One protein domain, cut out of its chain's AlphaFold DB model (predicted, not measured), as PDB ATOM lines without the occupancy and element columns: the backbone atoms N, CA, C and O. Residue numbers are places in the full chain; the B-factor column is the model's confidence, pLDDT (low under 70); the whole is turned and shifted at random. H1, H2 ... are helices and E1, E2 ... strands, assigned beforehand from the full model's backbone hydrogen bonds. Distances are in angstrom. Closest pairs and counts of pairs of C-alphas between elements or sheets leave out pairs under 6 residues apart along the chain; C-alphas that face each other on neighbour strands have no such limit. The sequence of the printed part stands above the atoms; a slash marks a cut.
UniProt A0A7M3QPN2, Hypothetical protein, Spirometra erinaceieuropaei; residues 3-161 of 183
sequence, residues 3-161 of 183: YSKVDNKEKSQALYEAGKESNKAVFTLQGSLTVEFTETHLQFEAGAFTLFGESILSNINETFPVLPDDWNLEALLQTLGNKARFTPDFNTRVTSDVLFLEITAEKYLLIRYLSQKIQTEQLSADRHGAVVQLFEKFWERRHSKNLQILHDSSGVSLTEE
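Overview. This is residues 3 to 161 of the 183 residues of the protein "Hypothetical protein" of Spirometra erinaceieuropaei (UniProt A0A7M3QPN2). The model is a long body with strands at one end and helices at the other: two small three-stranded sheets, E1 E6 E2 and E4 E3 E5, make a V, and E6 leads directly into H3, beside which H1, H2 and H4 pack. At the far end of the helices, the hairpin of E7 and E8 packs on H4. The printed part has 159 residues with four named helices and eight named strands in the order E1 E2 E3 E4 H1 H2 E5 E6 H3 H4 E7 E8; the three sheets are antiparallel and the class is mixed. It is loose, with a radius of gyration of the C-alphas of 18.7 A, and only just elongated, with spans of 59 by 30 by 28 A.

Arrangement. E1, residues 3 to 6, E6, residues 98 to 104, and E2, residues 24 to 30, form a sheet in that order, only just strongly twisted; N 6 and O 98 are 3.1 A apart and N 27 and O 101 are 3.0 A apart, both within hydrogen-bond range. In the second sheet, E3, residues 33 to 37, is the inner strand between E4, residues 42 to 46, with which it forms a hairpin, and E5, residues 90 to 94; N 35 and O 44, like N 34 and O 93, are 2.8 A apart. H1, residues 54 to 63, is on the first sheet at a height of 10.6 A; the C-alphas of Ala 25 and Glu 54, the closest of E2 and H1, are 6.1 A apart. With H2, residues 73 to 80, it makes a split strand-helix-strand unit, in which E4 and E5 run the same way with E3 between them; its crossover is right-handed. H3, residues 105 to 120, touches H1 at a steep tilt of 54 degrees, closest at the C-alphas of Ile 56 and Ala 105, 6.4 A. H3 also touches H2 at a steep tilt of 45 degrees, opposite ways, closest at the C-alphas of Leu 77 and Glu 106, 6.7 A. H3 and H4, residues 125 to 141, form a helical hairpin at a shallow tilt of 27 degrees and only just touch, with 3 pairs of C-alphas within 8 A, the closest those of Ile 118 and His 128, 6.9 A. E7, residues 147 to 152, and E8, residues 155 to 160, form a hairpin with N 150 and O 157 2.8 A apart; the closest C-alphas of H4 and E8, Val 131 and Val 156, are 7.0 A apart. Every O i to N i+4 pair is within hydrogen-bond range in H1, H2 and H3, and 11 of 13 in H4.

Along the chain. E1 begins at C-alpha 3, (44.685, 87.634, 36.044). E2 measures 18.2 A, E6 18.3 A, H3 22.7 A and H4 25.2 A from first to last C-alpha. H4 ends at C-alpha 141, (60.657, 77.291, 41.774), and E8 at C-alpha 160, (68.536, 70.954, 40.653).

Size, cuts and confidence. The C-alphas of His 41 and Ser 153, the two farthest apart, are 60.1 A apart. The printed part has no cut, and its one long link is E1 to E2, residues 7 to 23. Mean pLDDT of the printed part is 82.3; 30 residues are under 70, among them 5 to 13, 142 to 151 and 153 to 161.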
ATOM      1  N   TYR A   3      45.985  86.976  36.086       63.16
ATOM      2  CA  TYR A   3      44.685  87.634  36.044       63.16
ATOM      3  C   TYR A   3      44.546  88.492  37.291       63.16
ATOM      4  O   TYR A   3      44.704  87.984  38.401       63.16
ATOM      5  N   SER A   4      44.232  89.766  37.096       73.31
ATOM      6  CA  SER A   4      44.015  90.700  38.193       73.31
ATOM      7  C   SER A   4      42.693  91.424  37.985       73.31
ATOM      8  O   SER A   4      42.378  91.859  36.875       73.31
ATOM      9  N   LYS A   5      41.922  91.539  39.067       69.25
ATOM     10  CA  LYS A   5      40.715  92.359  39.140       69.25
ATOM     11  C   LYS A   5      41.008  93.534  40.061       69.25
ATOM     12  O   LYS A   5      41.524  93.327  41.156       69.25
ATOM     13  N   VAL A   6      40.687  94.741  39.612       69.12
ATOM     14  CA  VAL A   6      40.757  95.950  40.440       69.12
ATOM     15  C   VAL A   6      39.334  96.450  40.650       69.12
ATOM     16  O   VAL A   6      38.621  96.699  39.678       69.12
ATOM     17  N   ASP A   7      38.928  96.554  41.916       65.25
ATOM     18  CA  ASP A   7      37.602  97.023  42.319       65.25
ATOM     19  C   ASP A   7      37.615  98.543  42.542       65.25
ATOM     20  O   ASP A   7      38.484  99.082  43.226       65.25
ATOM     21  N   ASN A   8      36.593  99.240  42.041       58.22
ATOM     22  CA  ASN A   8      36.499 100.709  42.085       58.22
ATOM     23  C   ASN A   8      36.301 101.309  43.506       58.22
ATOM     24  O   ASN A   8      36.163 102.519  43.673       58.22
ATOM     25  N   LYS A   9      36.229 100.480  44.560       47.78
ATOM     26  CA  LYS A   9      36.005 100.941  45.948       47.78
ATOM     27  C   LYS A   9      37.280 101.391  46.665       47.78
ATOM     28  O   LYS A   9      37.181 102.152  47.628       47.78
ATOM     29  N   GLU A  10      38.456 100.981  46.198       47.19
ATOM     30  CA  GLU A  10      39.731 101.561  46.623       47.19
ATOM     31  C   GLU A  10      40.112 102.664  45.634       47.19
ATOM     32  O   GLU A  10      40.049 102.467  44.424       47.19
ATOM     33  N   LYS A  11      40.449 103.855  46.141       44.69
ATOM     34  CA  LYS A  11      40.796 105.043  45.344       44.69
ATOM     35  C   LYS A  11      41.635 104.680  44.106       44.69
ATOM     36  O   LYS A  11      42.824 104.435  44.256       44.69
ATOM     37  N   SER A  12      41.030 104.743  42.914       54.72
ATOM     38  CA  SER A  12      41.683 105.018  41.625       54.72
ATOM     39  C   SER A  12      43.099 104.424  41.502       54.72
ATOM     40  O   SER A  12      44.072 105.166  41.346       54.72
ATOM     41  N   GLN A  13      43.240 103.102  41.620       67.50
ATOM     42  CA  GLN A  13      44.550 102.469  41.499       67.50
ATOM     43  C   GLN A  13      45.073 102.666  40.070       67.50
ATOM     44  O   GLN A  13      44.460 102.211  39.102       67.50
ATOM     45  N   ALA A  14      46.186 103.383  39.935       80.44
ATOM     46  CA  ALA A  14      46.848 103.576  38.654       80.44
ATOM     47  C   ALA A  14      47.572 102.285  38.243       80.44
ATOM     48  O   ALA A  14      48.270 101.670  39.050       80.44
ATOM     49  N   LEU A  15      47.413 101.868  36.984       88.25
ATOM     50  CA  LEU A  15      48.163 100.737  36.414       88.25
ATOM     51  C   LEU A  15      49.567 101.175  35.960       88.25
ATOM     52  O   LEU A  15      50.515 100.391  36.014       88.25
ATOM     53  N   TYR A  16      49.673 102.442  35.567       93.38
ATOM     54  CA  TYR A  16      50.863 103.173  35.153       93.38
ATOM     55  C   TYR A  16      50.795 104.609  35.665       93.38
ATOM     56  O   TYR A  16      49.726 105.228  35.643       93.38
ATOM     57  N   GLU A  17      51.953 105.116  36.070       93.75
ATOM     58  CA  GLU A  17      52.190 106.503  36.465       93.75
ATOM     59  C   GLU A  17      53.273 107.070  35.544       93.75
ATOM     60  O   GLU A  17      54.321 106.441  35.366       93.75
ATOM     61  N   ALA A  18      53.034 108.251  34.978       94.38
ATOM     62  CA  ALA A  18      53.970 108.910  34.081       94.38
ATOM     63  C   ALA A  18      55.322 109.138  34.778       94.38
ATOM     64  O   ALA A  18      55.382 109.549  35.938       94.38
ATOM     65  N   GLY A  19      56.417 108.863  34.069       94.06
ATOM     66  CA  GLY A  19      57.776 109.011  34.595       94.06
ATOM     67  C   GLY A  19      58.236 107.892  35.539       94.06
ATOM     68  O   GLY A  19      59.400 107.884  35.938       94.06
ATOM     69  N   LYS A  20      57.375 106.922  35.877       93.50
ATOM     70  CA  LYS A  20      57.725 105.783  36.736       93.50
ATOM     71  C   LYS A  20      57.961 104.529  35.909       93.50
ATOM     72  O   LYS A  20      57.062 104.060  35.216       93.50
ATOM     73  N   GLU A  21      59.158 103.955  36.022       92.44
ATOM     74  CA  GLU A  21      59.492 102.716  35.319       92.44
ATOM     75  C   GLU A  21      58.476 101.600  35.602       92.44
ATOM     76  O   GLU A  21      58.075 101.354  36.743       92.44
ATOM     77  N   SER A  22      58.130 100.867  34.550       90.62
ATOM     78  CA  SER A  22      57.312  99.667  34.610       90.62
ATOM     79  C   SER A  22      57.970  98.524  33.841       90.62
ATOM     80  O   SER A  22      58.689  98.730  32.867       90.62
ATOM     81  N   ASN A  23      57.719  97.296  34.290       87.56
ATOM     82  CA  ASN A  23      58.269  96.051  33.740       87.56
ATOM     83  C   ASN A  23      57.178  95.099  33.213       87.56
ATOM     84  O   ASN A  23      57.413  93.901  33.006       87.56
ATOM     85  N   LYS A  24      55.968  95.628  33.021       90.38
ATOM     86  CA  LYS A  24      54.794  94.880  32.583       90.38
ATOM     87  C   LYS A  24      54.046  95.602  31.474       90.38
ATOM     88  O   LYS A  24      53.936  96.825  31.499       90.38
ATOM     89  N   ALA A  25      53.514  94.827  30.542       93.50
ATOM     90  CA  ALA A  25      52.460  95.230  29.630       93.50
ATOM     91  C   ALA A  25      51.105  94.815  30.221       93.50
ATOM     92  O   ALA A  25      51.005  93.803  30.927       93.50
ATOM     93  N   VAL A  26      50.065  95.593  29.938       93.25
ATOM     94  CA  VAL A  26      48.709  95.351  30.436       93.25
ATOM     95  C   VAL A  26      47.743  95.312  29.268       93.25
ATOM     96  O   VAL A  26      47.681  96.254  28.484       93.25
ATOM     97  N   PHE A  27      46.964  94.238  29.180       94.44
ATOM     98  CA  PHE A  27      45.898  94.099  28.194       94.44
ATOM     99  C   PHE A  27      44.537  94.049  28.882       94.44
ATOM    100  O   PHE A  27      44.237  93.104  29.614       94.44
ATOM    101  N   THR A  28      43.711  95.065  28.660       93.12
ATOM    102  CA  THR A  28      42.384  95.164  29.273       93.12
ATOM    103  C   THR A  28      41.433  94.144  28.649       93.12
ATOM    104  O   THR A  28      41.297  94.085  27.433       93.12
ATOM    105  N   LEU A  29      40.734  93.356  29.464       93.06
ATOM    106  CA  LEU A  29      39.727  92.383  29.019       93.06
ATOM    107  C   LEU A  29      38.299  92.890  29.216       93.06
ATOM    108  O   LEU A  29      37.420  92.605  28.409       93.06
ATOM    109  N   GLN A  30      38.063  93.630  30.295       92.50
ATOM    110  CA  GLN A  30      36.759  94.185  30.634       92.50
ATOM    111  C   GLN A  30      36.939  95.462  31.453       92.50
ATOM    112  O   GLN A  30      37.897  95.577  32.215       92.50
ATOM    113  N   GLY A  31      35.976  96.373  31.334       90.19
ATOM    114  CA  GLY A  31      35.951  97.636  32.059       90.19
ATOM    115  C   GLY A  31      36.557  98.780  31.258       90.19
ATOM    116  O   GLY A  31      36.881  98.635  30.077       90.19
ATOM    117  N   SER A  32      36.677  99.922  31.921       90.25
ATOM    118  CA  SER A  32      37.184 101.164  31.358       90.25
ATOM    119  C   SER A  32      38.237 101.785  32.267       90.25
ATOM    120  O   SER A  32      38.194 101.690  33.501       90.25
ATOM    121  N   LEU A  33      39.187 102.458  31.635       92.50
ATOM    122  CA  LEU A  33      40.197 103.269  32.285       92.50
ATOM    123  C   LEU A  33      40.372 104.576  31.516       92.50
ATOM    124  O   LEU A  33      40.150 104.653  30.314       92.50
ATOM    125  N   THR A  34      40.768 105.620  32.221       93.56
ATOM    126  CA  THR A  34      41.195 106.887  31.630       93.56
ATOM    127  C   THR A  34      42.706 106.917  31.505       93.56
ATOM    128  O   THR A  34      43.404 106.515  32.436       93.56
ATOM    129  N   VAL A  35      43.189 107.401  30.368       95.12
ATOM    130  CA  VAL A  35      44.603 107.633  30.076       95.12
ATOM    131  C   VAL A  35      44.807 109.134  29.961       95.12
ATOM    132  O   VAL A  35      44.063 109.791  29.236       95.12
ATOM    133  N   GLU A  36      45.783 109.674  30.676       95.31
ATOM    134  CA  GLU A  36      46.098 111.102  30.680       95.31
ATOM    135  C   GLU A  36      47.568 111.311  30.317       95.31
ATOM    136  O   GLU A  36      48.452 110.796  31.000       95.31
ATOM    137  N   PHE A  37      47.826 112.084  29.264       94.06
ATOM    138  CA  PHE A  37      49.174 112.477  28.856       94.06
ATOM    139  C   PHE A  37      49.547 113.792  29.537       94.06
ATOM    140  O   PHE A  37      48.909 114.822  29.309       94.06
ATOM    141  N   THR A  38      50.580 113.763  30.377       87.06
ATOM    142  CA  THR A  38      50.901 114.871  31.290       87.06
ATOM    143  C   THR A  38      51.348 116.138  30.568       87.06
ATOM    144  O   THR A  38      50.981 117.230  30.991       87.06
ATOM    145  N   GLU A  39      52.098 116.010  29.471       89.94
ATOM    146  CA  GLU A  39      52.636 117.158  28.726       89.94
ATOM    147  C   GLU A  39      51.573 117.904  27.911       89.94
ATOM    148  O   GLU A  39      51.652 119.119  27.740       89.94
ATOM    149  N   THR A  40      50.575 117.185  27.395       92.25
ATOM    150  CA  THR A  40      49.547 117.750  26.505       92.25
ATOM    151  C   THR A  40      48.218 118.002  27.208       92.25
ATOM    152  O   THR A  40      47.331 118.623  26.622       92.25
ATOM    153  N   HIS A  41      48.061 117.513  28.443       89.31
ATOM    154  CA  HIS A  41      46.796 117.473  29.183       89.31
ATOM    155  C   HIS A  41      45.653 116.789  28.415       89.31
ATOM    156  O   HIS A  41      44.475 117.023  28.693       89.31
ATOM    157  N   LEU A  42      45.985 115.941  27.436       95.25
ATOM    158  CA  LEU A  42      44.998 115.160  26.710       95.25
ATOM    159  C   LEU A  42      44.574 113.964  27.553       95.25
ATOM    160  O   LEU A  42      45.409 113.222  28.075       95.25
ATOM    161  N   GLN A  43      43.260 113.764  27.636       95.12
ATOM    162  CA  GLN A  43      42.657 112.652  28.349       95.12
ATOM    163  C   GLN A  43      41.772 111.844  27.406       95.12
ATOM    164  O   GLN A  43      40.923 112.392  26.702       95.12
ATOM    165  N   PHE A  44      41.945 110.529  27.438       94.69
ATOM    166  CA  PHE A  44      41.179 109.582  26.642       94.69
ATOM    167  C   PHE A  44      40.570 108.513  27.537       94.69
ATOM    168  O   PHE A  44      41.099 108.191  28.602       94.69
ATOM    169  N   GLU A  45      39.460 107.943  27.089       94.38
ATOM    170  CA  GLU A  45      38.915 106.723  27.665       94.38
ATOM    171  C   GLU A  45      39.402 105.522  26.851       94.38
ATOM    172  O   GLU A  45      39.335 105.520  25.623       94.38
ATOM    173  N   ALA A  46      39.894 104.505  27.547       92.62
ATOM    174  CA  ALA A  46      40.300 103.231  26.984       92.62
ATOM    175  C   ALA A  46      39.449 102.115  27.592       92.62
ATOM    176  O   ALA A  46      39.357 101.962  28.812       92.62
ATOM    177  N   GLY A  47      38.814 101.338  26.721       91.69
ATOM    178  CA  GLY A  47      37.964 100.219  27.106       91.69
ATOM    179  C   GLY A  47      38.669  98.869  27.014       91.69
ATOM    180  O   GLY A  47      39.900  98.761  26.937       91.69
ATOM    181  N   ALA A  48      37.852  97.819  26.980       93.12
ATOM    182  CA  ALA A  48      38.292  96.459  26.709       93.12
ATOM    183  C   ALA A  48      39.112  96.350  25.411       93.12
ATOM    184  O   ALA A  48      38.908  97.098  24.457       93.12
ATOM    185  N   PHE A  49      40.017  95.375  25.392       93.88
ATOM    186  CA  PHE A  49      40.938  95.047  24.304       93.88
ATOM    187  C   PHE A  49      41.985  96.121  23.979       93.88
ATOM    188  O   PHE A  49      42.582  96.099  22.904       93.88
ATOM    189  N   THR A  50      42.257  97.024  24.923       94.75
ATOM    190  CA  THR A  50      43.361  97.987  24.816       94.75
ATOM    191  C   THR A  50      44.641  97.406  25.419       94.75
ATOM    192  O   THR A  50      44.621  96.904  26.546       94.75
ATOM    193  N   LEU A  51      45.754  97.484  24.679       94.38
ATOM    194  CA  LEU A  51      47.093  97.100  25.136       94.38
ATOM    195  C   LEU A  51      47.901  98.340  25.535       94.38
ATOM    196  O   LEU A  51      47.992  99.297  24.774       94.38
ATOM    197  N   PHE A  52      48.539  98.280  26.700       94.06
ATOM    198  CA  PHE A  52      49.490  99.275  27.190       94.06
ATOM    199  C   PHE A  52      50.860  98.641  27.428       94.06
ATOM    200  O   PHE A  52      50.954  97.478  27.829       94.06
ATOM    201  N   GLY A  53      51.924  99.422  27.228       92.50
ATOM    202  CA  GLY A  53      53.300  98.973  27.466       92.50
ATOM    203  C   GLY A  53      53.836  98.005  26.408       92.50
ATOM    204  O   GLY A  53      54.712  97.194  26.709       92.50
ATOM    205  N   GLU A  54      53.329  98.080  25.173       92.44
ATOM    206  CA  GLU A  54      53.774  97.241  24.050       92.44
ATOM    207  C   GLU A  54      55.282  97.333  23.783       92.44
ATOM    208  O   GLU A  54      55.890  96.350  23.362       92.44
ATOM    209  N   SER A  55      55.907  98.466  24.123       91.25
ATOM    210  CA  SER A  55      57.350  98.682  23.995       91.25
ATOM    211  C   SER A  55      58.167  97.614  24.721       91.25
ATOM    212  O   SER A  55      59.224  97.237  24.235       91.25
ATOM    213  N   ILE A  56      57.674  97.055  25.834       91.44
ATOM    214  CA  ILE A  56      58.349  95.930  26.500       91.44
ATOM    215  C   ILE A  56      58.442  94.723  25.565       91.44
ATOM    216  O   ILE A  56      59.489  94.081  25.484       91.44
ATOM    217  N   LEU A  57      57.351  94.400  24.870       91.06
ATOM    218  CA  LEU A  57      57.285  93.247  23.976       91.06
ATOM    219  C   LEU A  57      58.202  93.460  22.767       91.06
ATOM    220  O   LEU A  57      58.967  92.558  22.418       91.06
ATOM    221  N   SER A  58      58.183  94.665  22.190       90.50
ATOM    222  CA  SER A  58      59.079  95.066  21.097       90.50
ATOM    223  C   SER A  58      60.548  94.994  21.514       90.50
ATOM    224  O   SER A  58      61.325  94.309  20.855       90.50
ATOM    225  N   ASN A  59      60.914  95.563  22.666       90.06
ATOM    226  CA  ASN A  59      62.285  95.533  23.186       90.06
ATOM    227  C   ASN A  59      62.796  94.097  23.385       90.06
ATOM    228  O   ASN A  59      63.965  93.806  23.135       90.06
ATOM    229  N   ILE A  60      61.936  93.172  23.821       91.88
ATOM    230  CA  ILE A  60      62.299  91.754  23.962       91.88
ATOM    231  C   ILE A  60      62.506  91.104  22.596       91.88
ATOM    232  O   ILE A  60      63.433  90.312  22.433       91.88
ATOM    233  N   ASN A  61      61.663  91.419  21.615       92.12
ATOM    234  CA  ASN A  61      61.827  90.923  20.250       92.12
ATOM    235  C   ASN A  61      63.125  91.444  19.615       92.12
ATOM    236  O   ASN A  61      63.817  90.678  18.955       92.12
ATOM    237  N   GLU A  62      63.489  92.700  19.869       91.31
ATOM    238  CA  GLU A  62      64.736  93.309  19.392       91.31
ATOM    239  C   GLU A  62      65.976  92.780  20.120       91.31
ATOM    240  O   GLU A  62      67.009  92.550  19.496       91.31
ATOM    241  N   THR A  63      65.880  92.546  21.433       90.00
ATOM    242  CA  THR A  63      66.984  91.989  22.236       90.00
ATOM    243  C   THR A  63      67.232  90.521  21.895       90.00
ATOM    244  O   THR A  63      68.375  90.068  21.885       90.00
ATOM    245  N   PHE A  64      66.161  89.779  21.609       91.94
ATOM    246  CA  PHE A  64      66.201  88.362  21.270       91.94
ATOM    247  C   PHE A  64      65.470  88.111  19.940       91.94
ATOM    248  O   PHE A  64      64.354  87.557  19.932       91.94
ATOM    249  N   PRO A  65      66.075  88.526  18.808       90.25
ATOM    250  CA  PRO A  65      65.482  88.346  17.485       90.25
ATOM    251  C   PRO A  65      65.449  86.866  17.095       90.25
ATOM    252  O   PRO A  65      64.493  86.406  16.474       90.25
ATOM    253  N   VAL A  66      66.454  86.109  17.537       90.06
ATOM    254  CA  VAL A  66      66.535  84.650  17.440       90.06
ATOM    255  C   VAL A  66      66.753  84.116  18.849       90.06
ATOM    256  O   VAL A  66      67.661  84.579  19.545       90.06
ATOM    257  N   LEU A  67      65.906  83.185  19.296       91.50
ATOM    258  CA  LEU A  67      66.107  82.526  20.586       91.50
ATOM    259  C   LEU A  67      67.051  81.341  20.395       91.50
ATOM    260  O   LEU A  67      67.026  80.712  19.335       91.50
ATOM    261  N   PRO A  68      67.875  81.027  21.397       89.06
ATOM    262  CA  PRO A  68      68.885  80.003  21.255       89.06
ATOM    263  C   PRO A  68      68.279  78.590  21.250       89.06
ATOM    264  O   PRO A  68      67.206  78.326  21.810       89.06
ATOM    265  N   ASP A  69      68.990  77.669  20.603       84.81
ATOM    266  CA  ASP A  69      68.548  76.289  20.388       84.81
ATOM    267  C   ASP A  69      68.867  75.351  21.558       84.81
ATOM    268  O   ASP A  69      68.203  74.326  21.712       84.81
ATOM    269  N   ASP A  70      69.764  75.729  22.467       84.50
ATOM    270  CA  ASP A  70      69.983  75.001  23.714       84.50
ATOM    271  C   ASP A  70      68.835  75.226  24.706       84.50
ATOM    272  O   ASP A  70      68.094  76.209  24.615       84.50
ATOM    273  N   TRP A  71      68.663  74.284  25.635       81.69
ATOM    274  CA  TRP A  71      67.597  74.258  26.642       81.69
ATOM    275  C   TRP A  71      67.936  75.073  27.911       81.69
ATOM    276  O   TRP A  71      67.625  74.668  29.023       81.69
ATOM    277  N   ASN A  72      68.567  76.246  27.770       83.06
ATOM    278  CA  ASN A  72      68.999  77.078  28.898       83.06
ATOM    279  C   ASN A  72      68.170  78.363  29.073       83.06
ATOM    280  O   ASN A  72      68.565  79.466  28.687       83.06
ATOM    281  N   LEU A  73      67.008  78.224  29.709       82.44
ATOM    282  CA  LEU A  73      66.135  79.358  30.016       82.44
ATOM    283  C   LEU A  73      66.761  80.346  31.019       82.44
ATOM    284  O   LEU A  73      66.544  81.550  30.898       82.44
ATOM    285  N   GLU A  74      67.536  79.866  31.993       82.75
ATOM    286  CA  GLU A  74      68.126  80.729  33.024       82.75
ATOM    287  C   GLU A  74      69.122  81.722  32.413       82.75
ATOM    288  O   GLU A  74      69.030  82.920  32.670       82.75
ATOM    289  N   ALA A  75      70.005  81.269  31.516       84.94
ATOM    290  CA  ALA A  75      70.916  82.160  30.789       84.94
ATOM    291  C   ALA A  75      70.165  83.241  29.987       84.94
ATOM    292  O   ALA A  75      70.594  84.400  29.918       84.94
ATOM    293  N   LEU A  76      69.010  82.880  29.420       87.75
ATOM    294  CA  LEU A  76      68.133  83.803  28.705       87.75
ATOM    295  C   LEU A  76      67.556  84.879  29.639       87.75
ATOM    296  O   LEU A  76      67.598  86.070  29.322       87.75
ATOM    297  N   LEU A  77      67.058  84.468  30.810       86.81
ATOM    298  CA  LEU A  77      66.502  85.365  31.827       86.81
ATOM    299  C   LEU A  77      67.576  86.290  32.423       86.81
ATOM    300  O   LEU A  77      67.322  87.483  32.604       86.81
ATOM    301  N   GLN A  78      68.797  85.794  32.641       85.75
ATOM    302  CA  GLN A  78      69.934  86.616  33.070       85.75
ATOM    303  C   GLN A  78      70.297  87.678  32.021       85.75
ATOM    304  O   GLN A  78      70.555  88.834  32.356       85.75
ATOM    305  N   THR A  79      70.250  87.316  30.734       87.81
ATOM    306  CA  THR A  79      70.516  88.251  29.628       87.81
ATOM    307  C   THR A  79      69.443  89.339  29.518       87.81
ATOM    308  O   THR A  79      69.759  90.482  29.158       87.81
ATOM    309  N   LEU A  80      68.186  88.992  29.825       88.75
ATOM    310  CA  LEU A  80      67.056  89.920  29.858       88.75
ATOM    311  C   LEU A  80      67.263  90.971  30.958       88.75
ATOM    312  O   LEU A  80      67.154  92.169  30.687       88.75
ATOM    313  N   GLY A  81      67.622  90.534  32.171       81.94
ATOM    314  CA  GLY A  81      67.977  91.405  33.294       81.94
ATOM    315  C   GLY A  81      67.019  92.593  33.468       81.94
ATOM    316  O   GLY A  81      65.800  92.438  33.498       81.94
ATOM    317  N   ASN A  82      67.575  93.808  33.534       75.44
ATOM    318  CA  ASN A  82      66.805  95.056  33.636       75.44
ATOM    319  C   ASN A  82      66.421  95.680  32.284       75.44
ATOM    320  O   ASN A  82      65.804  96.741  32.276       75.44
ATOM    321  N   LYS A  83      66.758  95.055  31.147       77.44
ATOM    322  CA  LYS A  83      66.496  95.617  29.804       77.44
ATOM    323  C   LYS A  83      65.007  95.672  29.462       77.44
ATOM    324  O   LYS A  83      64.608  96.288  28.482       77.44
ATOM    325  N   ALA A  84      64.183  95.016  30.267       80.50
ATOM    326  CA  ALA A  84      62.772  94.815  30.014       80.50
ATOM    327  C   ALA A  84      61.892  95.769  30.829       80.50
ATOM    328  O   ALA A  84      60.976  95.367  31.550       80.50
ATOM    329  N   ARG A  85      62.238  97.051  30.739       88.25
ATOM    330  CA  ARG A  85      61.543  98.153  31.392       88.25
ATOM    331  C   ARG A  85      61.188  99.204  30.357       88.25
ATOM    332  O   ARG A  85      61.855  99.327  29.332       88.25
ATOM    333  N   PHE A  86      60.146  99.961  30.643       91.12
ATOM    334  CA  PHE A  86      59.833 101.191  29.933       91.12
ATOM    335  C   PHE A  86      59.307 102.219  30.926       91.12
ATOM    336  O   PHE A  86      58.822 101.865  32.004       91.12
ATOM    337  N   THR A  87      59.378 103.483  30.540       93.75
ATOM    338  CA  THR A  87      58.830 104.586  31.321       93.75
ATOM    339  C   THR A  87      57.663 105.173  30.534       93.75
ATOM    340  O   THR A  87      57.901 105.702  29.449       93.75
ATOM    341  N   PRO A  88      56.416 105.050  31.016       94.12
ATOM    342  CA  PRO A  88      55.267 105.651  30.360       94.12
ATOM    343  C   PRO A  88      55.328 107.176  30.494       94.12
ATOM    344  O   PRO A  88      55.760 107.716  31.514       94.12
ATOM    345  N   ASP A  89      54.847 107.867  29.472       94.19
ATOM    346  CA  ASP A  89      54.604 109.313  29.427       94.19
ATOM    347  C   ASP A  89      53.143 109.670  29.772       94.19
ATOM    348  O   ASP A  89      52.731 110.830  29.717       94.19
ATOM    349  N   PHE A  90      52.356 108.672  30.177       94.69
ATOM    350  CA  PHE A  90      50.950 108.800  30.539       94.69
ATOM    351  C   PHE A  90      50.650 108.223  31.924       94.69
ATOM    352  O   PHE A  90      51.297 107.291  32.408       94.69
ATOM    353  N   ASN A  91      49.600 108.753  32.546       94.44
ATOM    354  CA  ASN A  91      48.956 108.175  33.715       94.44
ATOM    355  C   ASN A  91      47.769 107.321  33.282       94.44
ATOM    356  O   ASN A  91      47.071 107.642  32.322       94.44
ATOM    357  N   THR A  92      47.490 106.267  34.041       93.00
ATOM    358  CA  THR A  92      46.226 105.530  33.921       93.00
ATOM    359  C   THR A  92      45.427 105.659  35.199       93.00
ATOM    360  O   THR A  92      45.971 105.663  36.300       93.00
ATOM    361  N   ARG A  93      44.110 105.710  35.052       90.44
ATOM    362  CA  ARG A  93      43.171 105.660  36.162       90.44
ATOM    363  C   ARG A  93      42.032 104.729  35.814       90.44
ATOM    364  O   ARG A  93      41.331 104.957  34.837       90.44
ATOM    365  N   VAL A  94      41.820 103.727  36.650       87.75
ATOM    366  CA  VAL A  94      40.663 102.836  36.567       87.75
ATOM    367  C   VAL A  94      39.374 103.635  36.822       87.75
ATOM    368  O   VAL A  94      39.302 104.377  37.801       87.75
ATOM    369  N   THR A  95      38.383 103.531  35.928       86.44
ATOM    370  CA  THR A  95      37.097 104.260  36.033       86.44
ATOM    371  C   THR A  95      35.897 103.350  36.312       86.44
ATOM    372  O   THR A  95      34.861 103.832  36.770       86.44
ATOM    373  N   SER A  96      36.043 102.042  36.099       85.62
ATOM    374  CA  SER A  96      35.082 100.994  36.467       85.62
ATOM    375  C   SER A  96      35.800  99.826  37.144       85.62
ATOM    376  O   SER A  96      37.015  99.845  37.269       85.62
ATOM    377  N   ASP A  97      35.094  98.759  37.512       85.31
ATOM    378  CA  ASP A  97      35.787  97.491  37.771       85.31
ATOM    379  C   ASP A  97      36.486  97.040  36.479       85.31
ATOM    380  O   ASP A  97      35.851  97.001  35.418       85.31
ATOM    381  N   VAL A  98      37.783  96.736  36.558       85.00
ATOM    382  CA  VAL A  98      38.597  96.350  35.395       85.00
ATOM    383  C   VAL A  98      39.164  94.951  35.596       85.00
ATOM    384  O   VAL A  98      39.732  94.632  36.643       85.00
ATOM    385  N   LEU A  99      39.026  94.129  34.556       89.31
ATOM    386  CA  LEU A  99      39.728  92.859  34.401       89.31
ATOM    387  C   LEU A  99      40.802  93.040  33.334       89.31
ATOM    388  O   LEU A  99      40.501  93.497  32.230       89.31
ATOM    389  N   PHE A 100      42.035  92.651  33.635       90.69
ATOM    390  CA  PHE A 100      43.135  92.737  32.681       90.69
ATOM    391  C   PHE A 100      44.111  91.571  32.812       90.69
ATOM    392  O   PHE A 100      44.187  90.891  33.841       90.69
ATOM    393  N   LEU A 101      44.870  91.358  31.740       91.00
ATOM    394  CA  LEU A 101      46.014  90.465  31.707       91.00
ATOM    395  C   LEU A 101      47.276  91.262  31.990       91.00
ATOM    396  O   LEU A 101      47.563  92.248  31.310       91.00
ATOM    397  N   GLU A 102      48.053  90.785  32.954       91.31
ATOM    398  CA  GLU A 102      49.387  91.305  33.209       91.31
ATOM    399  C   GLU A 102      50.446  90.409  32.555       91.31
ATOM    400  O   GLU A 102      50.545  89.201  32.831       91.31
ATOM    401  N   ILE A 103      51.251  91.024  31.690       91.12
ATOM    402  CA  ILE A 103      52.294  90.367  30.909       91.12
ATOM    403  C   ILE A 103      53.634  90.982  31.305       91.12
ATOM    404  O   ILE A 103      53.997  92.066  30.856       91.12
ATOM    405  N   THR A 104      54.387  90.292  32.159       90.19
ATOM    406  CA  THR A 104      55.768  90.692  32.450       90.19
ATOM    407  C   THR A 104      56.679  90.290  31.301       90.19
ATOM    408  O   THR A 104      56.422  89.313  30.590       90.19
ATOM    409  N   ALA A 105      57.782  91.012  31.158       89.50
ATOM    410  CA  ALA A 105      58.797  90.707  30.166       89.50
ATOM    411  C   ALA A 105      59.302  89.258  30.208       89.50
ATOM    412  O   ALA A 105      59.352  88.573  29.190       89.50
ATOM    413  N   GLU A 106      59.637  88.778  31.405       88.31
ATOM    414  CA  GLU A 106      60.116  87.413  31.605       88.31
ATOM    415  C   GLU A 106      59.068  86.384  31.160       88.31
ATOM    416  O   GLU A 106      59.410  85.426  30.475       88.31
ATOM    417  N   LYS A 107      57.781  86.602  31.484       86.69
ATOM    418  CA  LYS A 107      56.685  85.714  31.058       86.69
ATOM    419  C   LYS A 107      56.536  85.706  29.536       86.69
ATOM    420  O   LYS A 107      56.286  84.653  28.958       86.69
ATOM    421  N   TYR A 108      56.678  86.858  28.885       90.94
ATOM    422  CA  TYR A 108      56.621  86.935  27.428       90.94
ATOM    423  C   TYR A 108      57.795  86.191  26.775       90.94
ATOM    424  O   TYR A 108      57.580  85.367  25.886       90.94
ATOM    425  N   LEU A 109      59.021  86.410  27.264       91.06
ATOM    426  CA  LEU A 109      60.214  85.707  26.787       91.06
ATOM    427  C   LEU A 109      60.090  84.187  26.980       91.06
ATOM    428  O   LEU A 109      60.372  83.426  26.056       91.06
ATOM    429  N   LEU A 110      59.595  83.761  28.143       88.69
ATOM    430  CA  LEU A 110      59.318  82.363  28.468       88.69
ATOM    431  C   LEU A 110      58.389  81.710  27.440       88.69
ATOM    432  O   LEU A 110      58.697  80.642  26.916       88.69
ATOM    433  N   ILE A 111      57.259  82.358  27.142       88.69
ATOM    434  CA  ILE A 111      56.258  81.840  26.204       88.69
ATOM    435  C   ILE A 111      56.837  81.760  24.791       88.69
ATOM    436  O   ILE A 111      56.629  80.750  24.116       88.69
ATOM    437  N   ARG A 112      57.585  82.780  24.344       91.50
ATOM    438  CA  ARG A 112      58.255  82.742  23.033       91.50
ATOM    439  C   ARG A 112      59.235  81.573  22.946       91.50
ATOM    440  O   ARG A 112      59.209  80.826  21.972       91.50
ATOM    441  N   TYR A 113      60.055  81.397  23.976       90.56
ATOM    442  CA  TYR A 113      61.061  80.343  24.032       90.56
ATOM    443  C   TYR A 113      60.438  78.947  24.035       90.56
ATOM    444  O   TYR A 113      60.805  78.107  23.216       90.56
ATOM    445  N   LEU A 114      59.421  78.728  24.869       87.06
ATOM    446  CA  LEU A 114      58.654  77.484  24.884       87.06
ATOM    447  C   LEU A 114      57.998  77.198  23.526       87.06
ATOM    448  O   LEU A 114      58.061  76.073  23.033       87.06
ATOM    449  N   SER A 115      57.399  78.218  22.906       87.25
ATOM    450  CA  SER A 115      56.754  78.081  21.597       87.25
ATOM    451  C   SER A 115      57.756  77.658  20.520       87.25
ATOM    452  O   SER A 115      57.451  76.759  19.740       87.25
ATOM    453  N   GLN A 116      58.964  78.236  20.516       88.50
ATOM    454  CA  GLN A 116      60.035  77.825  19.604       88.50
ATOM    455  C   GLN A 116      60.450  76.372  19.851       88.50
ATOM    456  O   GLN A 116      60.495  75.596  18.903       88.50
ATOM    457  N   LYS A 117      60.697  75.968  21.105       84.88
ATOM    458  CA  LYS A 117      61.087  74.580  21.414       84.88
ATOM    459  C   LYS A 117      60.047  73.566  20.959       84.88
ATOM    460  O   LYS A 117      60.397  72.572  20.336       84.88
ATOM    461  N   ILE A 118      58.771  73.841  21.228       83.12
ATOM    462  CA  ILE A 118      57.663  72.985  20.795       83.12
ATOM    463  C   ILE A 118      57.642  72.837  19.266       83.12
ATOM    464  O   ILE A 118      57.474  71.727  18.763       83.12
ATOM    465  N   GLN A 119      57.830  73.937  18.533       82.38
ATOM    466  CA  GLN A 119      57.816  73.932  17.070       82.38
ATOM    467  C   GLN A 119      59.020  73.190  16.475       82.38
ATOM    468  O   GLN A 119      58.840  72.387  15.560       82.38
ATOM    469  N   THR A 120      60.228  73.430  16.989       81.75
ATOM    470  CA  THR A 120      61.465  72.835  16.459       81.75
ATOM    471  C   THR A 120      61.546  71.332  16.721       81.75
ATOM    472  O   THR A 120      61.964  70.580  15.845       81.75
ATOM    473  N   GLU A 121      61.110  70.875  17.894       73.56
ATOM    474  CA  GLU A 121      61.212  69.468  18.313       73.56
ATOM    475  C   GLU A 121      60.090  68.576  17.735       73.56
ATOM    476  O   GLU A 121      60.073  67.372  17.991       73.56
ATOM    477  N   GLN A 122      59.131  69.143  16.979       70.25
ATOM    478  CA  GLN A 122      57.953  68.443  16.427       70.25
ATOM    479  C   GLN A 122      57.290  67.493  17.439       70.25
ATOM    480  O   GLN A 122      56.915  66.359  17.122       70.25
ATOM    481  N   LEU A 123      57.189  67.940  18.692       68.31
ATOM    482  CA  LEU A 123      56.721  67.096  19.782       68.31
ATOM    483  C   LEU A 123      55.291  66.614  19.500       68.31
ATOM    484  O   LEU A 123      54.439  67.344  18.998       68.31
ATOM    485  N   SER A 124      55.007  65.355  19.835       70.44
ATOM    486  CA  SER A 124      53.634  64.851  19.796       70.44
ATOM    487  C   SER A 124      52.757  65.639  20.776       70.44
ATOM    488  O   SER A 124      53.240  66.100  21.813       70.44
ATOM    489  N   ALA A 125      51.452  65.740  20.502       71.06
ATOM    490  CA  ALA A 125      50.509  66.483  21.348       71.06
ATOM    491  C   ALA A 125      50.597  66.104  22.842       71.06
ATOM    492  O   ALA A 125      50.584  66.978  23.707       71.06
ATOM    493  N   ASP A 126      50.804  64.817  23.136       71.50
ATOM    494  CA  ASP A 126      50.959  64.299  24.501       71.50
ATOM    495  C   ASP A 126      52.223  64.820  25.214       71.50
ATOM    496  O   ASP A 126      52.244  64.967  26.436       71.50
ATOM    497  N   ARG A 127      53.282  65.148  24.460       73.56
ATOM    498  CA  ARG A 127      54.534  65.708  24.992       73.56
ATOM    499  C   ARG A 127      54.457  67.221  25.193       73.56
ATOM    500  O   ARG A 127      55.161  67.730  26.061       73.56
ATOM    501  N   HIS A 128      53.574  67.934  24.487       76.56
ATOM    502  CA  HIS A 128      53.350  69.366  24.730       76.56
ATOM    503  C   HIS A 128      52.915  69.630  26.172       76.56
ATOM    504  O   HIS A 128      53.477  70.500  26.832       76.56
ATOM    505  N   GLY A 129      51.961  68.842  26.685       76.44
ATOM    506  CA  GLY A 129      51.482  68.980  28.061       76.44
ATOM    507  C   GLY A 129      52.592  68.772  29.094       76.44
ATOM    508  O   GLY A 129      52.698  69.540  30.048       76.44
ATOM    509  N   ALA A 130      53.466  67.786  28.871       76.50
ATOM    510  CA  ALA A 130      54.603  67.520  29.749       76.50
ATOM    511  C   ALA A 130      55.614  68.679  29.763       76.50
ATOM    512  O   ALA A 130      56.068  69.081  30.834       76.50
ATOM    513  N   VAL A 131      55.925  69.257  28.596       75.62
ATOM    514  CA  VAL A 131      56.841  70.404  28.499       75.62
ATOM    515  C   VAL A 131      56.232  71.653  29.140       75.62
ATOM    516  O   VAL A 131      56.916  72.333  29.899       75.62
ATOM    517  N   VAL A 132      54.944  71.935  28.924       78.75
ATOM    518  CA  VAL A 132      54.260  73.063  29.585       78.75
ATOM    519  C   VAL A 132      54.325  72.920  31.109       78.75
ATOM    520  O   VAL A 132      54.772  73.842  31.787       78.75
ATOM    521  N   GLN A 133      53.982  71.744  31.648       80.06
ATOM    522  CA  GLN A 133      54.066  71.483  33.091       80.06
ATOM    523  C   GLN A 133      55.492  71.619  33.634       80.06
ATOM    524  O   GLN A 133      55.692  72.008  34.786       80.06
ATOM    525  N   LEU A 134      56.497  71.271  32.831       76.31
ATOM    526  CA  LEU A 134      57.899  71.426  33.196       76.31
ATOM    527  C   LEU A 134      58.277  72.906  33.310       76.31
ATOM    528  O   LEU A 134      58.878  73.310  34.304       76.31
ATOM    529  N   PHE A 135      57.868  73.725  32.343       76.88
ATOM    530  CA  PHE A 135      58.078  75.172  32.369       76.88
ATOM    531  C   PHE A 135      57.337  75.856  33.521       76.88
ATOM    532  O   PHE A 135      57.901  76.738  34.166       76.88
ATOM    533  N   GLU A 136      56.112  75.430  33.829       78.06
ATOM    534  CA  GLU A 136      55.371  75.904  35.004       78.06
ATOM    535  C   GLU A 136      56.118  75.561  36.299       78.06
ATOM    536  O   GLU A 136      56.357  76.436  37.129       78.06
ATOM    537  N   LYS A 137      56.578  74.311  36.451       77.12
ATOM    538  CA  LYS A 137      57.368  73.885  37.621       77.12
ATOM    539  C   LYS A 137      58.682  74.650  37.753       77.12
ATOM    540  O   LYS A 137      59.070  74.974  38.874       77.12
ATOM    541  N   PHE A 138      59.367  74.918  36.640       75.06
ATOM    542  CA  PHE A 138      60.559  75.764  36.622       75.06
ATOM    543  C   PHE A 138      60.219  77.167  37.126       75.06
ATOM    544  O   PHE A 138      60.848  77.662  38.060       75.06
ATOM    545  N   TRP A 139      59.189  77.782  36.541       76.31
ATOM    546  CA  TRP A 139      58.779  79.147  36.845       76.31
ATOM    547  C   TRP A 139      58.423  79.340  38.324       76.31
ATOM    548  O   TRP A 139      58.898  80.288  38.945       76.31
ATOM    549  N   GLU A 140      57.666  78.408  38.906       78.69
ATOM    550  CA  GLU A 140      57.271  78.439  40.322       78.69
ATOM    551  C   GLU A 140      58.461  78.314  41.286       78.69
ATOM    552  O   GLU A 140      58.422  78.820  42.405       78.69
ATOM    553  N   ARG A 141      59.541  77.637  40.878       75.12
ATOM    554  CA  ARG A 141      60.657  77.291  41.774       75.12
ATOM    555  C   ARG A 141      61.946  78.073  41.523       75.12
ATOM    556  O   ARG A 141      62.853  77.996  42.354       75.12
ATOM    557  N   ARG A 142      62.043  78.841  40.433       69.88
ATOM    558  CA  ARG A 142      63.277  79.550  40.036       69.88
ATOM    559  C   ARG A 142      63.802  80.526  41.093       69.88
ATOM    560  O   ARG A 142      64.997  80.756  41.191       69.88
ATOM    561  N   HIS A 143      62.916  81.095  41.912       65.12
ATOM    562  CA  HIS A 143      63.308  82.025  42.975       65.12
ATOM    563  C   HIS A 143      63.820  81.319  44.238       65.12
ATOM    564  O   HIS A 143      64.358  81.968  45.130       65.12
ATOM    565  N   SER A 144      63.640  79.999  44.331       60.84
ATOM    566  CA  SER A 144      63.961  79.204  45.517       60.84
ATOM    567  C   SER A 144      65.187  78.306  45.324       60.84
ATOM    568  O   SER A 144      65.777  77.890  46.319       60.84
ATOM    569  N   LYS A 145      65.566  77.979  44.077       56.59
ATOM    570  CA  LYS A 145      66.657  77.046  43.740       56.59
ATOM    571  C   LYS A 145      67.316  77.390  42.394       56.59
ATOM    572  O   LYS A 145      66.635  77.877  41.499       56.59
ATOM    573  N   ASN A 146      68.601  77.051  42.231       58.25
ATOM    574  CA  ASN A 146      69.271  77.019  40.921       58.25
ATOM    575  C   ASN A 146      68.739  75.816  40.131       58.25
ATOM    576  O   ASN A 146      69.169  74.679  40.345       58.25
ATOM    577  N   LEU A 147      67.755  76.059  39.272       61.34
ATOM    578  CA  LEU A 147      67.153  75.036  38.421       61.34
ATOM    579  C   LEU A 147      67.717  75.129  37.012       61.34
ATOM    580  O   LEU A 147      67.893  76.221  36.481       61.34
ATOM    581  N   GLN A 148      67.945  73.973  36.396       64.00
ATOM    582  CA  GLN A 148      68.297  73.862  34.986       64.00
ATOM    583  C   GLN A 148      67.294  72.943  34.291       64.00
ATOM    584  O   GLN A 148      66.835  71.948  34.861       64.00
ATOM    585  N   ILE A 149      66.932  73.304  33.062       62.88
ATOM    586  CA  ILE A 149      66.165  72.434  32.176       62.88
ATOM    587  C   ILE A 149      67.187  71.689  31.318       62.88
ATOM    588  O   ILE A 149      68.005  72.311  30.649       62.88
ATOM    589  N   LEU A 150      67.167  70.361  31.360       64.88
ATOM    590  CA  LEU A 150      68.022  69.519  30.530       64.88
ATOM    591  C   LEU A 150      67.199  68.887  29.417       64.88
ATOM    592  O   LEU A 150      66.034  68.538  29.610       64.88
ATOM    593  N   HIS A 151      67.832  68.712  28.265       59.28
ATOM    594  CA  HIS A 151      67.287  67.961  27.147       59.28
ATOM    595  C   HIS A 151      68.292  66.891  26.729       59.28
ATOM    596  O   HIS A 151      69.427  67.213  26.376       59.28
ATOM    597  N   ASP A 152      67.882  65.628  26.797       70.12
ATOM    598  CA  ASP A 152      68.678  64.477  26.376       70.12
ATOM    599  C   ASP A 152      67.853  63.519  25.496       70.12
ATOM    600  O   ASP A 152      66.697  63.775  25.161       70.12
ATOM    601  N   SER A 153      68.446  62.387  25.110       62.53
ATOM    602  CA  SER A 153      67.785  61.368  24.282       62.53
ATOM    603  C   SER A 153      66.560  60.711  24.940       62.53
ATOM    604  O   SER A 153      65.795  60.034  24.250       62.53
ATOM    605  N   SER A 154      66.354  60.904  26.247       63.66
ATOM    606  CA  SER A 154      65.192  60.438  27.009       63.66
ATOM    607  C   SER A 154      64.080  61.491  27.129       63.66
ATOM    608  O   SER A 154      62.928  61.130  27.384       63.66
ATOM    609  N   GLY A 155      64.384  62.768  26.866       66.69
ATOM    610  CA  GLY A 155      63.424  63.869  26.798       66.69
ATOM    611  C   GLY A 155      63.868  65.119  27.561       66.69
ATOM    612  O   GLY A 155      65.045  65.320  27.852       66.69
ATOM    613  N   VAL A 156      62.903  65.990  27.868       66.62
ATOM    614  CA  VAL A 156      63.127  67.228  28.632       66.62
ATOM    615  C   VAL A 156      62.886  66.956  30.118       66.62
ATOM    616  O   VAL A 156      61.820  66.460  30.489       66.62
ATOM    617  N   SER A 157      63.840  67.303  30.980       68.50
ATOM    618  CA  SER A 157      63.747  67.117  32.434       68.50
ATOM    619  C   SER A 157      64.253  68.338  33.215       68.50
ATOM    620  O   SER A 157      64.903  69.224  32.665       68.50
ATOM    621  N   LEU A 158      63.898  68.425  34.501       59.69
ATOM    622  CA  LEU A 158      64.402  69.449  35.424       59.69
ATOM    623  C   LEU A 158      65.452  68.837  36.340       59.69
ATOM    624  O   LEU A 158      65.167  67.841  37.007       59.69
ATOM    625  N   THR A 159      66.606  69.482  36.448       59.66
ATOM    626  CA  THR A 159      67.631  69.135  37.433       59.66
ATOM    627  C   THR A 159      67.904  70.303  38.366       59.66
ATOM    628  O   THR A 159      67.922  71.465  37.955       59.66
ATOM    629  N   GLU A 160      68.104  69.991  39.643       58.72
ATOM    630  CA  GLU A 160      68.536  70.954  40.653       58.72
ATOM    631  C   GLU A 160      70.065  70.887  40.750       58.72
ATOM    632  O   GLU A 160      70.621  69.801  40.921       58.72
ATOM    633  N   GLU A 161      70.758  72.022  40.654       50.88
ATOM    634  CA  GLU A 161      72.179  72.062  41.012       50.88
ATOM    635  C   GLU A 161      72.300  71.976  42.540       50.88
ATOM    636  O   GLU A 161      71.873  72.882  43.266       50.88
TER     637      GLU A 161